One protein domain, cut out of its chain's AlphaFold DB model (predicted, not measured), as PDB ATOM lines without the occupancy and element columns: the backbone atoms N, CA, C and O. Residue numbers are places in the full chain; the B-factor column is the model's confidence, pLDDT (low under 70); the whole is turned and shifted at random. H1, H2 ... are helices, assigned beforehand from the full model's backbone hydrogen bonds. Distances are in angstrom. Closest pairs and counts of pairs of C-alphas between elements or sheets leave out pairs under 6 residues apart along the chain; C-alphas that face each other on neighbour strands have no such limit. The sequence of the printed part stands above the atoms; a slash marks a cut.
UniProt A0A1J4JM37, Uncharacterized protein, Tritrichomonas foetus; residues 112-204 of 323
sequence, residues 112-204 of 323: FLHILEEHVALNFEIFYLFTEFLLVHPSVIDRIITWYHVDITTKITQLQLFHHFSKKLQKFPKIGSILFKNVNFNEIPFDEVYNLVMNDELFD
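Overview. This is residues 112 to 204 of the 323 residues of an uncharacterized protein of Tritrichomonas foetus (UniProt A0A1J4JM37). Look for a helical hairpin, H6 and H7, in the middle; H4 packs beside H7, and H1 packs across H4 at one end of the longest axis. H8 makes the other end, nearly aligned with H6 but only loosely joined to it, while the short H3 packs on residues 167 to 171 of H6. The printed part has 93 residues with eight named helices, H1 to H8 in order, and no named strand: its class is all helix. It is compact, with a radius of gyration of the C-alphas of 12.8 A and spans of 39 by 26 by 21 A.

Arrangement. Start at H1, residues 114 to 122, which touches H4, residues 138 to 147, about perpendicular at 75 degrees; their closest C-alphas, of Glu 117 and Ile 144, are 5.6 A apart. Next comes H2, residues 124 to 127, close but not clearly touching H1, with the C-alphas of Val 120 and Phe 127 closest at 6.6 A. Then H3, residues 132 to 135, touches H6, residues 158 to 171, with residues 167 to 171 of H6 alone; the closest C-alphas are those of Leu 134 and Lys 168, 5.7 A. Look at H5, residues 152 to 155: it is close but not clearly touching H2, with the C-alphas of Glu 125 and Lys 155 closest at 6.4 A. H7, residues 175 to 182, forms a helical hairpin with H6, at a shallow tilt of 9 degrees, opposite ways; the closest C-alphas, of Leu 169 and Gly 176, are 4.6 A apart. H7 also touches H4, at a shallow tilt of 20 degrees, the same way, with the C-alphas of Pro 138 and Gly 176 closest at 5.5 A. Last, H8, residues 190 to 199, is close but not clearly touching H6, with the C-alphas of Ser 166 and Leu 196 closest at 7.9 A; it is apart from H7. Every O i to N i+4 pair is within hydrogen-bond range in H1, H4 and H8, 8 of 10 are in H6, and 0 of 4 in H7, where 5 of 5 O i to N i+3 pairs are; H2, H3 and H5 are too short for an O i to N i+4 pair.

Along the chain. Find C-alpha 114 at (138.683, 111.670, 102.452); from there H1 runs 12.2 A. H2, H3 and H5 measure 5.0 A, 5.5 A and 6.0 A, and H4 13.8 A. At C-alpha 158, (132.233, 128.422, 85.436), H6 begins its 20.2 A; H7 then runs 13.9 A. H8 runs 13.4 A to C-alpha 199 at (140.006, 146.279, 91.512).

Size, cuts and confidence. The two C-alphas farthest apart, of Ile 115 and Met 198, are 38.6 A apart. The printed part has no cut; the link from H7 to H8 is short, and the other links between helices are tight. Mean pLDDT of the printed part is 91.0, and residues 152 to 154 are under 70.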
ATOM      1  N   PHE A 112     143.455 114.306 106.113       85.00
ATOM      2  CA  PHE A 112     142.396 114.562 105.143       85.00
ATOM      3  C   PHE A 112     141.132 113.809 105.542       85.00
ATOM      4  O   PHE A 112     141.205 112.679 106.033       85.00
ATOM      5  N   LEU A 113     139.977 114.419 105.298       92.38
ATOM      6  CA  LEU A 113     138.677 113.819 105.585       92.38
ATOM      7  C   LEU A 113     138.142 113.171 104.314       92.38
ATOM      8  O   LEU A 113     137.129 113.593 103.768       92.38
ATOM      9  N   HIS A 114     138.871 112.172 103.811       93.31
ATOM     10  CA  HIS A 114     138.683 111.670 102.452       93.31
ATOM     11  C   HIS A 114     137.248 111.240 102.124       93.31
ATOM     12  O   HIS A 114     136.790 111.502 101.020       93.31
ATOM     13  N   ILE A 115     136.540 110.619 103.072       95.38
ATOM     14  CA  ILE A 115     135.165 110.138 102.870       95.38
ATOM     15  C   ILE A 115     134.192 111.324 102.792       95.38
ATOM     16  O   ILE A 115     133.296 111.336 101.952       95.38
ATOM     17  N   LEU A 116     134.375 112.338 103.646       96.50
ATOM     18  CA  LEU A 116     133.547 113.550 103.607       96.50
ATOM     19  C   LEU A 116     133.842 114.390 102.371       96.50
ATOM     20  O   LEU A 116     132.919 114.873 101.726       96.50
ATOM     21  N   GLU A 117     135.117 114.559 102.033       95.81
ATOM     22  CA  GLU A 117     135.553 115.313 100.861       95.81
ATOM     23  C   GLU A 117     135.036 114.678  99.565       95.81
ATOM     24  O   GLU A 117     134.496 115.394  98.723       95.81
ATOM     25  N   GLU A 118     135.104 113.349  99.438       95.44
ATOM     26  CA  GLU A 118     134.519 112.610  98.314       95.44
ATOM     27  C   GLU A 118     132.996 112.775  98.259       95.44
ATOM     28  O   GLU A 118     132.433 113.067  97.203       95.44
ATOM     29  N   HIS A 119     132.315 112.653  99.401       96.06
ATOM     30  CA  HIS A 119     130.872 112.860  99.469       96.06
ATOM     31  C   HIS A 119     130.469 114.276  99.033       96.06
ATOM     32  O   HIS A 119     129.502 114.444  98.283       96.06
ATOM     33  N   VAL A 120     131.221 115.292  99.464       95.69
ATOM     34  CA  VAL A 120     131.006 116.679  99.044       95.69
ATOM     35  C   VAL A 120     131.321 116.864  97.568       95.69
ATOM     36  O   VAL A 120     130.573 117.568  96.903       95.69
ATOM     37  N   ALA A 121     132.356 116.221  97.024       94.06
ATOM     38  CA  ALA A 121     132.668 116.293  95.598       94.06
ATOM     39  C   ALA A 121     131.521 115.753  94.726       94.06
ATOM     40  O   ALA A 121     131.117 116.399  93.760       94.06
ATOM     41  N   LEU A 122     130.945 114.607  95.103       92.56
ATOM     42  CA  LEU A 122     129.829 113.976  94.385       92.56
ATOM     43  C   LEU A 122     128.532 114.801  94.412       92.56
ATOM     44  O   LEU A 122     127.676 114.625  93.542       92.56
ATOM     45  N   ASN A 123     128.393 115.681  95.405       93.50
ATOM     46  CA  ASN A 123     127.210 116.506  95.647       93.50
ATOM     47  C   ASN A 123     127.560 118.003  95.668       93.50
ATOM     48  O   ASN A 123     126.887 118.796  96.337       93.50
ATOM     49  N   PHE A 124     128.643 118.402  94.997       93.25
ATOM     50  CA  PHE A 124     129.232 119.729  95.156       93.25
ATOM     51  C   PHE A 124     128.236 120.842  94.811       93.25
ATOM     52  O   PHE A 124     128.215 121.872  95.485       93.25
ATOM     53  N   GLU A 125     127.335 120.591  93.854       91.06
ATOM     54  CA  GLU A 125     126.242 121.471  93.433       91.06
ATOM     55  C   GLU A 125     125.239 121.801  94.547       91.06
ATOM     56  O   GLU A 125     124.568 122.829  94.497       91.06
ATOM     57  N   ILE A 126     125.153 120.952  95.569       92.62
ATOM     58  CA  ILE A 126     124.334 121.180  96.757       92.62
ATOM     59  C   ILE A 126     125.149 121.956  97.794       92.62
ATOM     60  O   ILE A 126     124.675 122.955  98.336       92.62
ATOM     61  N   PHE A 127     126.383 121.526  98.061       94.44
ATOM     62  CA  PHE A 127     127.213 122.073  99.138       94.44
ATOM     63  C   PHE A 127     127.643 123.525  98.899       94.44
ATOM     64  O   PHE A 127     127.576 124.332  99.827       94.44
ATOM     65  N   TYR A 128     128.017 123.900  97.671       92.06
ATOM     66  CA  TYR A 128     128.500 125.260  97.388       92.06
ATOM     67  C   TYR A 128     127.427 126.354  97.567       92.06
ATOM     68  O   TYR A 128     127.755 127.540  97.663       92.06
ATOM     69  N   LEU A 129     126.148 125.968  97.640       91.38
ATOM     70  CA  LEU A 129     125.026 126.876  97.878       91.38
ATOM     71  C   LEU A 129     124.866 127.258  99.356       91.38
ATOM     72  O   LEU A 129     124.228 128.268  99.661       91.38
ATOM     73  N   PHE A 130     125.438 126.485 100.285       95.12
ATOM     74  CA  PHE A 130     125.370 126.798 101.709       95.12
ATOM     75  C   PHE A 130     126.270 127.988 102.043       95.12
ATOM     76  O   PHE A 130     127.434 128.057 101.647       95.12
ATOM     77  N   THR A 131     125.749 128.927 102.835       93.69
ATOM     78  CA  THR A 131     126.526 130.106 103.254       93.69
ATOM     79  C   THR A 131     127.666 129.697 104.181       93.69
ATOM     80  O   THR A 131     128.759 130.250 104.110       93.69
ATOM     81  N   GLU A 132     127.444 128.679 105.005       95.31
ATOM     82  CA  GLU A 132     128.423 128.067 105.896       95.31
ATOM     83  C   GLU A 132     129.577 127.438 105.107       95.31
ATOM     84  O   GLU A 132     130.720 127.457 105.562       95.31
ATOM     85  N   PHE A 133     129.325 126.973 103.876       95.94
ATOM     86  CA  PHE A 133     130.387 126.465 103.013       95.94
ATOM     87  C   PHE A 133     131.406 127.553 102.682       95.94
ATOM     88  O   PHE A 133     132.571 127.226 102.479       95.94
ATOM     89  N   LEU A 134     131.037 128.846 102.748       94.81
ATOM     90  CA  LEU A 134     131.966 129.977 102.632       94.81
ATOM     91  C   LEU A 134     133.007 130.046 103.758       94.81
ATOM     92  O   LEU A 134     134.027 130.705 103.571       94.81
ATOM     93  N   LEU A 135     132.850 129.299 104.848       95.06
ATOM     94  CA  LEU A 135     133.810 129.246 105.956       95.06
ATOM     95  C   LEU A 135     134.817 128.090 105.854       95.06
ATOM     96  O   LEU A 135     135.840 128.124 106.529       95.06
ATOM     97  N   VAL A 136     134.588 127.105 104.979       96.06
ATOM     98  CA  VAL A 136     135.550 126.012 104.740       96.06
ATOM     99  C   VAL A 136     136.860 126.567 104.166       96.06
ATOM    100  O   VAL A 136     136.846 127.406 103.259       96.06
ATOM    101  N   HIS A 137     138.003 126.110 104.676       95.19
ATOM    102  CA  HIS A 137     139.305 126.630 104.260       95.19
ATOM    103  C   HIS A 137     139.556 126.405 102.748       95.19
ATOM    104  O   HIS A 137     139.297 125.304 102.255       95.19
ATOM    105  N   PRO A 138     140.094 127.389 101.993       95.38
ATOM    106  CA  PRO A 138     140.260 127.272 100.539       95.38
ATOM    107  C   PRO A 138     141.047 126.039 100.078       95.38
ATOM    108  O   PRO A 138     140.671 125.416  99.097       95.38
ATOM    109  N   SER A 139     142.086 125.623 100.808       92.75
ATOM    110  CA  SER A 139     142.859 124.420 100.447       92.75
ATOM    111  C   SER A 139     142.061 123.112 100.526       92.75
ATOM    112  O   SER A 139     142.418 122.144  99.864       92.75
ATOM    113  N   VAL A 140     141.001 123.061 101.340       94.19
ATOM    114  CA  VAL A 140     140.102 121.900 101.412       94.19
ATOM    115  C   VAL A 140     139.210 121.875 100.176       94.19
ATOM    116  O   VAL A 140     139.083 120.838  99.542       94.19
ATOM    117  N   ILE A 141     138.657 123.024  99.781       94.81
ATOM    118  CA  ILE A 141     137.810 123.130  98.583       94.81
ATOM    119  C   ILE A 141     138.620 122.869  97.310       94.81
ATOM    120  O   ILE A 141     138.174 122.114  96.455       94.81
ATOM    121  N   ASP A 142     139.820 123.443  97.203       93.81
ATOM    122  CA  ASP A 142     140.743 123.189  96.090       93.81
ATOM    123  C   ASP A 142     141.027 121.691  95.945       93.81
ATOM    124  O   ASP A 142     140.933 121.132  94.855       93.81
ATOM    125  N   ARG A 143     141.280 121.007  97.066       92.75
ATOM    126  CA  ARG A 143     141.475 119.557  97.097       92.75
ATOM    127  C   ARG A 143     140.220 118.785  96.691       92.75
ATOM    128  O   ARG A 143     140.328 117.883  95.870       92.75
ATOM    129  N   ILE A 144     139.047 119.150  97.213       94.12
ATOM    130  CA  ILE A 144     137.759 118.546  96.830       94.12
ATOM    131  C   ILE A 144     137.578 118.610  95.308       94.12
ATOM    132  O   ILE A 144     137.290 117.599  94.678       94.12
ATOM    133  N   ILE A 145     137.807 119.777  94.706       92.50
ATOM    134  CA  ILE A 145     137.626 119.970  93.265       92.50
ATOM    135  C   ILE A 145     138.672 119.194  92.458       92.50
ATOM    136  O   ILE A 145     138.323 118.501  91.502       92.50
ATOM    137  N   THR A 146     139.946 119.292  92.843       90.94
ATOM    138  CA  THR A 146     141.061 118.751  92.055       90.94
ATOM    139  C   THR A 146     141.261 117.247  92.217       90.94
ATOM    140  O   THR A 146     141.478 116.565  91.218       90.94
ATOM    141  N   TRP A 147     141.213 116.713  93.441       92.12
ATOM    142  CA  TRP A 147     141.533 115.305  93.720       92.12
ATOM    143  C   TRP A 147     140.354 114.375  93.457       92.12
ATOM    144  O   TRP A 147     140.565 113.231  93.068       92.12
ATOM    145  N   TYR A 148     139.131 114.867  93.654       87.25
ATOM    146  CA  TYR A 148     137.909 114.087  93.445       87.25
ATOM    147  C   TYR A 148     137.198 114.439  92.136       87.25
ATOM    148  O   TYR A 148     136.097 113.955  91.889       87.25
ATOM    149  N   HIS A 149     137.844 115.249  91.290       82.31
ATOM    150  CA  HIS A 149     137.422 115.560  89.924       82.31
ATOM    151  C   HIS A 149     135.954 115.990  89.826       82.31
ATOM    152  O   HIS A 149     135.170 115.391  89.088       82.31
ATOM    153  N   VAL A 150     135.583 117.033  90.575       80.44
ATOM    154  CA  VAL A 150     134.225 117.593  90.519       80.44
ATOM    155  C   VAL A 150     133.880 117.944  89.071       80.44
ATOM    156  O   VAL A 150     134.587 118.724  88.429       80.44
ATOM    157  N   ASP A 151     132.781 117.386  88.558       72.31
ATOM    158  CA  ASP A 151     132.301 117.701  87.215       72.31
ATOM    159  C   ASP A 151     131.615 119.070  87.213       72.31
ATOM    160  O   ASP A 151     130.412 119.214  87.442       72.31
ATOM    161  N   ILE A 152     132.419 120.096  86.957       67.12
ATOM    162  CA  ILE A 152     131.951 121.474  86.850       67.12
ATOM    163  C   ILE A 152     131.079 121.624  85.584       67.12
ATOM    164  O   ILE A 152     130.110 122.366  85.579       67.12
ATOM    165  N   THR A 153     131.295 120.846  84.523       61.31
ATOM    166  CA  THR A 153     130.655 121.106  83.221       61.31
ATOM    167  C   THR A 153     129.171 120.748  83.143       61.31
ATOM    168  O   THR A 153     128.432 121.390  82.397       61.31
ATOM    169  N   THR A 154     128.702 119.762  83.912       61.88
ATOM    170  CA  THR A 154     127.307 119.294  83.818       61.88
ATOM    171  C   THR A 154     126.362 119.924  84.838       61.88
ATOM    172  O   THR A 154     125.154 119.962  84.595       61.88
ATOM    173  N   LYS A 155     126.873 120.431  85.969       73.31
ATOM    174  CA  LYS A 155     126.029 120.863  87.099       73.31
ATOM    175  C   LYS A 155     126.273 122.287  87.604       73.31
ATOM    176  O   LYS A 155     125.379 122.840  88.245       73.31
ATOM    177  N   ILE A 156     127.441 122.889  87.355       83.12
ATOM    178  CA  ILE A 156     127.809 124.207  87.908       83.12
ATOM    179  C   ILE A 156     128.575 125.018  86.869       83.12
ATOM    180  O   ILE A 156     129.722 124.738  86.567       83.12
ATOM    181  N   THR A 157     127.989 126.095  86.364       88.88
ATOM    182  CA  THR A 157     128.686 126.923  85.367       88.88
ATOM    183  C   THR A 157     129.983 127.528  85.925       88.88
ATOM    184  O   THR A 157     130.064 127.863  87.111       88.88
ATOM    185  N   GLN A 158     130.981 127.747  85.060       90.94
ATOM    186  CA  GLN A 158     132.233 128.422  85.436       90.94
ATOM    187  C   GLN A 158     131.969 129.789  86.081       90.94
ATOM    188  O   GLN A 158     132.623 130.154  87.056       90.94
ATOM    189  N   LEU A 159     130.947 130.505  85.602       92.31
ATOM    190  CA  LEU A 159     130.521 131.793  86.144       92.31
ATOM    191  C   LEU A 159     130.003 131.694  87.589       92.31
ATOM    192  O   LEU A 159     130.392 132.484  88.448       92.31
ATOM    193  N   GLN A 160     129.170 130.693  87.893       91.25
ATOM    194  CA  GLN A 160     128.697 130.457  89.263       91.25
ATOM    195  C   GLN A 160     129.855 130.137  90.211       91.25
ATOM    196  O   GLN A 160     129.894 130.638  91.339       91.25
ATOM    197  N   LEU A 161     130.808 129.326  89.748       91.88
ATOM    198  CA  LEU A 161     131.994 128.974  90.516       91.88
ATOM    199  C   LEU A 161     132.878 130.207  90.770       91.88
ATOM    200  O   LEU A 161     133.279 130.458  91.907       91.88
ATOM    201  N   PHE A 162     133.094 131.025  89.738       94.81
ATOM    202  CA  PHE A 162     133.828 132.288  89.806       94.81
ATOM    203  C   PHE A 162     133.219 133.263  90.831       94.81
ATOM    204  O   PHE A 162     133.927 133.785  91.700       94.81
ATOM    205  N   HIS A 163     131.895 133.460  90.815       94.56
ATOM    206  CA  HIS A 163     131.210 134.300  91.809       94.56
ATOM    207  C   HIS A 163     131.307 133.728  93.225       94.56
ATOM    208  O   HIS A 163     131.485 134.482  94.186       94.56
ATOM    209  N   HIS A 164     131.203 132.405  93.384       94.00
ATOM    210  CA  HIS A 164     131.366 131.764  94.689       94.00
ATOM    211  C   HIS A 164     132.786 131.978  95.239       94.00
ATOM    212  O   HIS A 164     132.949 132.361  96.402       94.00
ATOM    213  N   PHE A 165     133.818 131.810  94.410       95.06
ATOM    214  CA  PHE A 165     135.208 132.043  94.806       95.06
ATOM    215  C   PHE A 165     135.515 133.512  95.089       95.06
ATOM    216  O   PHE A 165     136.262 133.812  96.018       95.06
ATOM    217  N   SER A 166     134.857 134.435  94.391       93.69
ATOM    218  CA  SER A 166     134.938 135.864  94.706       93.69
ATOM    219  C   SER A 166     134.400 136.154  96.115       93.69
ATOM    220  O   SER A 166     135.042 136.843  96.904       93.69
ATOM    221  N   LYS A 167     133.274 135.539  96.514       94.25
ATOM    222  CA  LYS A 167     132.764 135.639  97.900       94.25
ATOM    223  C   LYS A 167     133.712 135.002  98.918       94.25
ATOM    224  O   LYS A 167     133.851 135.509 100.031       94.25
ATOM    225  N   LYS A 168     134.367 133.897  98.555       94.12
ATOM    226  CA  LYS A 168     135.390 133.249  99.389       94.12
ATOM    227  C   LYS A 168     136.604 134.127  99.618       94.12
ATOM    228  O   LYS A 168     137.107 134.161 100.739       94.12
ATOM    229  N   LEU A 169     137.052 134.836  98.591       94.38
ATOM    230  CA  LEU A 169     138.207 135.720  98.664       94.38
ATOM    231  C   LEU A 169     138.029 136.797  99.746       94.38
ATOM    232  O   LEU A 169     138.953 137.059 100.509       94.38
ATOM    233  N   GLN A 170     136.805 137.306  99.908       93.00
ATOM    234  CA  GLN A 170     136.448 138.259 100.966       93.00
ATOM    235  C   GLN A 170     136.576 137.673 102.388       93.00
ATOM    236  O   GLN A 170     136.775 138.409 103.353       93.00
ATOM    237  N   LYS A 171     136.453 136.348 102.548       92.81
ATOM    238  CA  LYS A 171     136.619 135.641 103.835       92.81
ATOM    239  C   LYS A 171     138.057 135.181 104.072       92.81
ATOM    240  O   LYS A 171     138.495 135.137 105.217       92.81
ATOM    241  N   PHE A 172     138.776 134.853 103.001       93.44
ATOM    242  CA  PHE A 172     140.153 134.367 103.024       93.44
ATOM    243  C   PHE A 172     141.016 135.147 102.019       93.44
ATOM    244  O   PHE A 172     141.344 134.606 100.957       93.44
ATOM    245  N   PRO A 173     141.402 136.400 102.330       92.88
ATOM    246  CA  PRO A 173     142.222 137.215 101.437       92.88
ATOM    247  C   PRO A 173     143.518 136.509 101.038       92.88
ATOM    248  O   PRO A 173     144.152 135.867 101.881       92.88
ATOM    249  N   LYS A 174     143.925 136.647  99.771       90.00
ATOM    250  CA  LYS A 174     145.095 136.017  99.123       90.00
ATOM    251  C   LYS A 174     145.058 134.490  99.053       90.00
ATOM    252  O   LYS A 174     145.256 133.918  97.991       90.00
ATOM    253  N   ILE A 175     144.756 133.803 100.153       92.06
ATOM    254  CA  ILE A 175     144.662 132.336 100.195       92.06
ATOM    255  C   ILE A 175     143.512 131.852  99.303       92.06
ATOM    256  O   ILE A 175     143.656 130.851  98.607       92.06
ATOM    257  N   GLY A 176     142.389 132.577  99.278       93.12
ATOM    258  CA  GLY A 176     141.236 132.273  98.431       93.12
ATOM    259  C   GLY A 176     141.548 132.281  96.933       93.12
ATOM    260  O   GLY A 176     140.895 131.561  96.182       93.12
ATOM    261  N   SER A 177     142.587 133.003  96.498       94.44
ATOM    262  CA  SER A 177     143.006 133.054  95.094       94.44
ATOM    263  C   SER A 177     143.433 131.692  94.536       94.44
ATOM    264  O   SER A 177     143.352 131.493  93.328       94.44
ATOM    265  N   ILE A 178     143.805 130.719  95.385       94.31
ATOM    266  CA  ILE A 178     144.099 129.345  94.938       94.31
ATOM    267  C   ILE A 178     142.917 128.697  94.216       94.31
ATOM    268  O   ILE A 178     143.123 127.970  93.249       94.31
ATOM    269  N   LEU A 179     141.689 129.017  94.632       95.06
ATOM    270  CA  LEU A 179     140.475 128.410  94.094       95.06
ATOM    271  C   LEU A 179     140.273 128.749  92.618       95.06
ATOM    272  O   LEU A 179     139.778 127.919  91.861       95.06
ATOM    273  N   PHE A 180     140.725 129.929  92.191       94.62
ATOM    274  CA  PHE A 180     140.589 130.394  90.815       94.62
ATOM    275  C   PHE A 180     141.412 129.579  89.813       94.62
ATOM    276  O   PHE A 180     141.120 129.635  88.627       94.62
ATOM    277  N   LYS A 181     142.366 128.748  90.264       92.12
ATOM    278  CA  LYS A 181     143.027 127.756  89.394       92.12
ATOM    279  C   LYS A 181     142.039 126.774  88.766       92.12
ATOM    280  O   LYS A 181     142.334 126.225  87.707       92.12
ATOM    281  N   ASN A 182     140.906 126.558  89.432       91.12
ATOM    282  CA  ASN A 182     139.855 125.636  89.020       91.12
ATOM    283  C   ASN A 182     138.786 126.296  88.134       91.12
ATOM    284  O   ASN A 182     137.805 125.641  87.796       91.12
ATOM    285  N   VAL A 183     138.948 127.578  87.783       91.94
ATOM    286  CA  VAL A 183     138.019 128.302  86.910       91.94
ATOM    287  C   VAL A 183     138.598 128.382  85.503       91.94
ATOM    288  O   VAL A 183     139.737 128.802  85.307       91.94
ATOM    289  N   ASN A 184     137.797 128.029  84.501       90.00
ATOM    290  CA  ASN A 184     138.140 128.305  83.112       90.00
ATOM    291  C   ASN A 184     137.803 129.762  82.767       90.00
ATOM    292  O   ASN A 184     136.668 130.079  82.418       90.00
ATOM    293  N   PHE A 185     138.801 130.645  82.825       90.69
ATOM    294  CA  PHE A 185     138.640 132.072  82.521       90.69
ATOM    295  C   PHE A 185     138.095 132.366  81.118       90.69
ATOM    296  O   PHE A 185     137.429 133.376  80.943       90.69
ATOM    297  N   ASN A 186     138.301 131.482  80.135       87.25
ATOM    298  CA  ASN A 186     137.759 131.675  78.783       87.25
ATOM    299  C   ASN A 186     136.220 131.614  78.728       87.25
ATOM    300  O   ASN A 186     135.630 132.035  77.734       87.25
ATOM    301  N   GLU A 187     135.579 131.083  79.771       89.19
ATOM    302  CA  GLU A 187     134.120 131.023  79.927       89.19
ATOM    303  C   GLU A 187     133.574 132.142  80.832       89.19
ATOM    304  O   GLU A 187     132.377 132.175  81.124       89.19
ATOM    305  N   ILE A 188     134.433 133.058  81.289       93.19
ATOM    306  CA  ILE A 188     134.065 134.180  82.157       93.19
ATOM    307  C   ILE A 188     134.080 135.480  81.339       93.19
ATOM    308  O   ILE A 188     135.011 135.695  80.560       93.19
ATOM    309  N   PRO A 189     133.086 136.377  81.503       91.88
ATOM    310  CA  PRO A 189     133.098 137.676  80.838       91.88
ATOM    311  C   PRO A 189     134.345 138.499  81.184       91.88
ATOM    312  O   PRO A 189     134.738 138.578  82.350       91.88
ATOM    313  N   PHE A 190     134.921 139.171  80.182       90.62
ATOM    314  CA  PHE A 190     136.125 139.993  80.349       90.62
ATOM    315  C   PHE A 190     136.005 141.013  81.479       90.62
ATOM    316  O   PHE A 190     136.908 141.098  82.308       90.62
ATOM    317  N   ASP A 191     134.880 141.725  81.560       91.56
ATOM    318  CA  ASP A 191     134.661 142.753  82.580       91.56
ATOM    319  C   ASP A 191     134.741 142.192  84.007       91.56
ATOM    320  O   ASP A 191     135.249 142.856  84.910       91.56
ATOM    321  N   GLU A 192     134.296 140.949  84.220       94.50
ATOM    322  CA  GLU A 192     134.366 140.304  85.530       94.50
ATOM    323  C   GLU A 192     135.798 139.919  85.907       94.50
ATOM    324  O   GLU A 192     136.237 140.177  87.031       94.50
ATOM    325  N   VAL A 193     136.544 139.346  84.958       93.12
ATOM    326  CA  VAL A 193     137.957 138.994  85.159       93.12
ATOM    327  C   VAL A 193     138.792 140.255  85.370       93.12
ATOM    328  O   VAL A 193     139.608 140.311  86.288       93.12
ATOM    329  N   TYR A 194     138.556 141.290  84.562       90.69
ATOM    330  CA  TYR A 194     139.212 142.585  84.683       90.69
ATOM    331  C   TYR A 194     138.950 143.211  86.053       90.69
ATOM    332  O   TYR A 194     139.891 143.636  86.720       90.69
ATOM    333  N   ASN A 195     137.693 143.219  86.504       92.31
ATOM    334  CA  ASN A 195     137.330 143.766  87.806       92.31
ATOM    335  C   ASN A 195     138.005 143.005  88.959       92.31
ATOM    336  O   ASN A 195     138.520 143.639  89.876       92.31
ATOM    337  N   LEU A 196     138.068 141.671  88.900       92.88
ATOM    338  CA  LEU A 196     138.793 140.873  89.894       92.88
ATOM    339  C   LEU A 196     140.289 141.222  89.925       92.88
ATOM    340  O   LEU A 196     140.852 141.419  90.995       92.88
ATOM    341  N   VAL A 197     140.940 141.294  88.763       90.50
ATOM    342  CA  VAL A 197     142.397 141.479  88.682       90.50
ATOM    343  C   VAL A 197     142.821 142.911  89.013       90.50
ATOM    344  O   VAL A 197     143.858 143.101  89.645       90.50
ATOM    345  N   MET A 198     142.054 143.912  88.577       87.00
ATOM    346  CA  MET A 198     142.439 145.320  88.711       87.00
ATOM    347  C   MET A 198     141.887 145.991  89.965       87.00
ATOM    348  O   MET A 198     142.528 146.906  90.477       87.00
ATOM    349  N   ASN A 199     140.713 145.568  90.446       87.12
ATOM    350  CA  ASN A 199     140.006 146.279  91.512       87.12
ATOM    351  C   ASN A 199     139.939 145.504  92.836       87.12
ATOM    352  O   ASN A 199     139.625 146.114  93.857       87.12
ATOM    353  N   ASP A 200     140.225 144.196  92.863       88.81
ATOM    354  CA  ASP A 200     140.216 143.416  94.106       88.81
ATOM    355  C   ASP A 200     141.629 143.287  94.703       88.81
ATOM    356  O   ASP A 200     142.413 142.413  94.339       88.81
ATOM    357  N   GLU A 201     141.957 144.146  95.674       90.88
ATOM    358  CA  GLU A 201     143.249 144.122  96.385       90.88
ATOM    359  C   GLU A 201     143.487 142.831  97.191       90.88
ATOM    360  O   GLU A 201     144.615 142.540  97.605       90.88
ATOM    361  N   LEU A 202     142.432 142.050  97.456       92.50
ATOM    362  CA  LEU A 202     142.537 140.780  98.173       92.50
ATOM    363  C   LEU A 202     143.010 139.653  97.253       92.50
ATOM    364  O   LEU A 202     143.415 138.599  97.756       92.50
ATOM    365  N   PHE A 203     142.948 139.858  95.937       94.06
ATOM    366  CA  PHE A 203     143.308 138.880  94.928       94.06
ATOM    367  C   PHE A 203     144.824 138.836  94.692       94.06
ATOM    368  O   PHE A 203     145.468 139.858  94.475       94.06
ATOM    369  N   ASP A 204     145.406 137.634  94.702       92.81
ATOM    370  CA  ASP A 204     146.788 137.405  94.280       92.81
ATOM    371  C   ASP A 204     146.842 136.851  92.839       92.81
ATOM    372  O   ASP A 204     146.635 135.647  92.628       92.81
TER     373      ASP A 204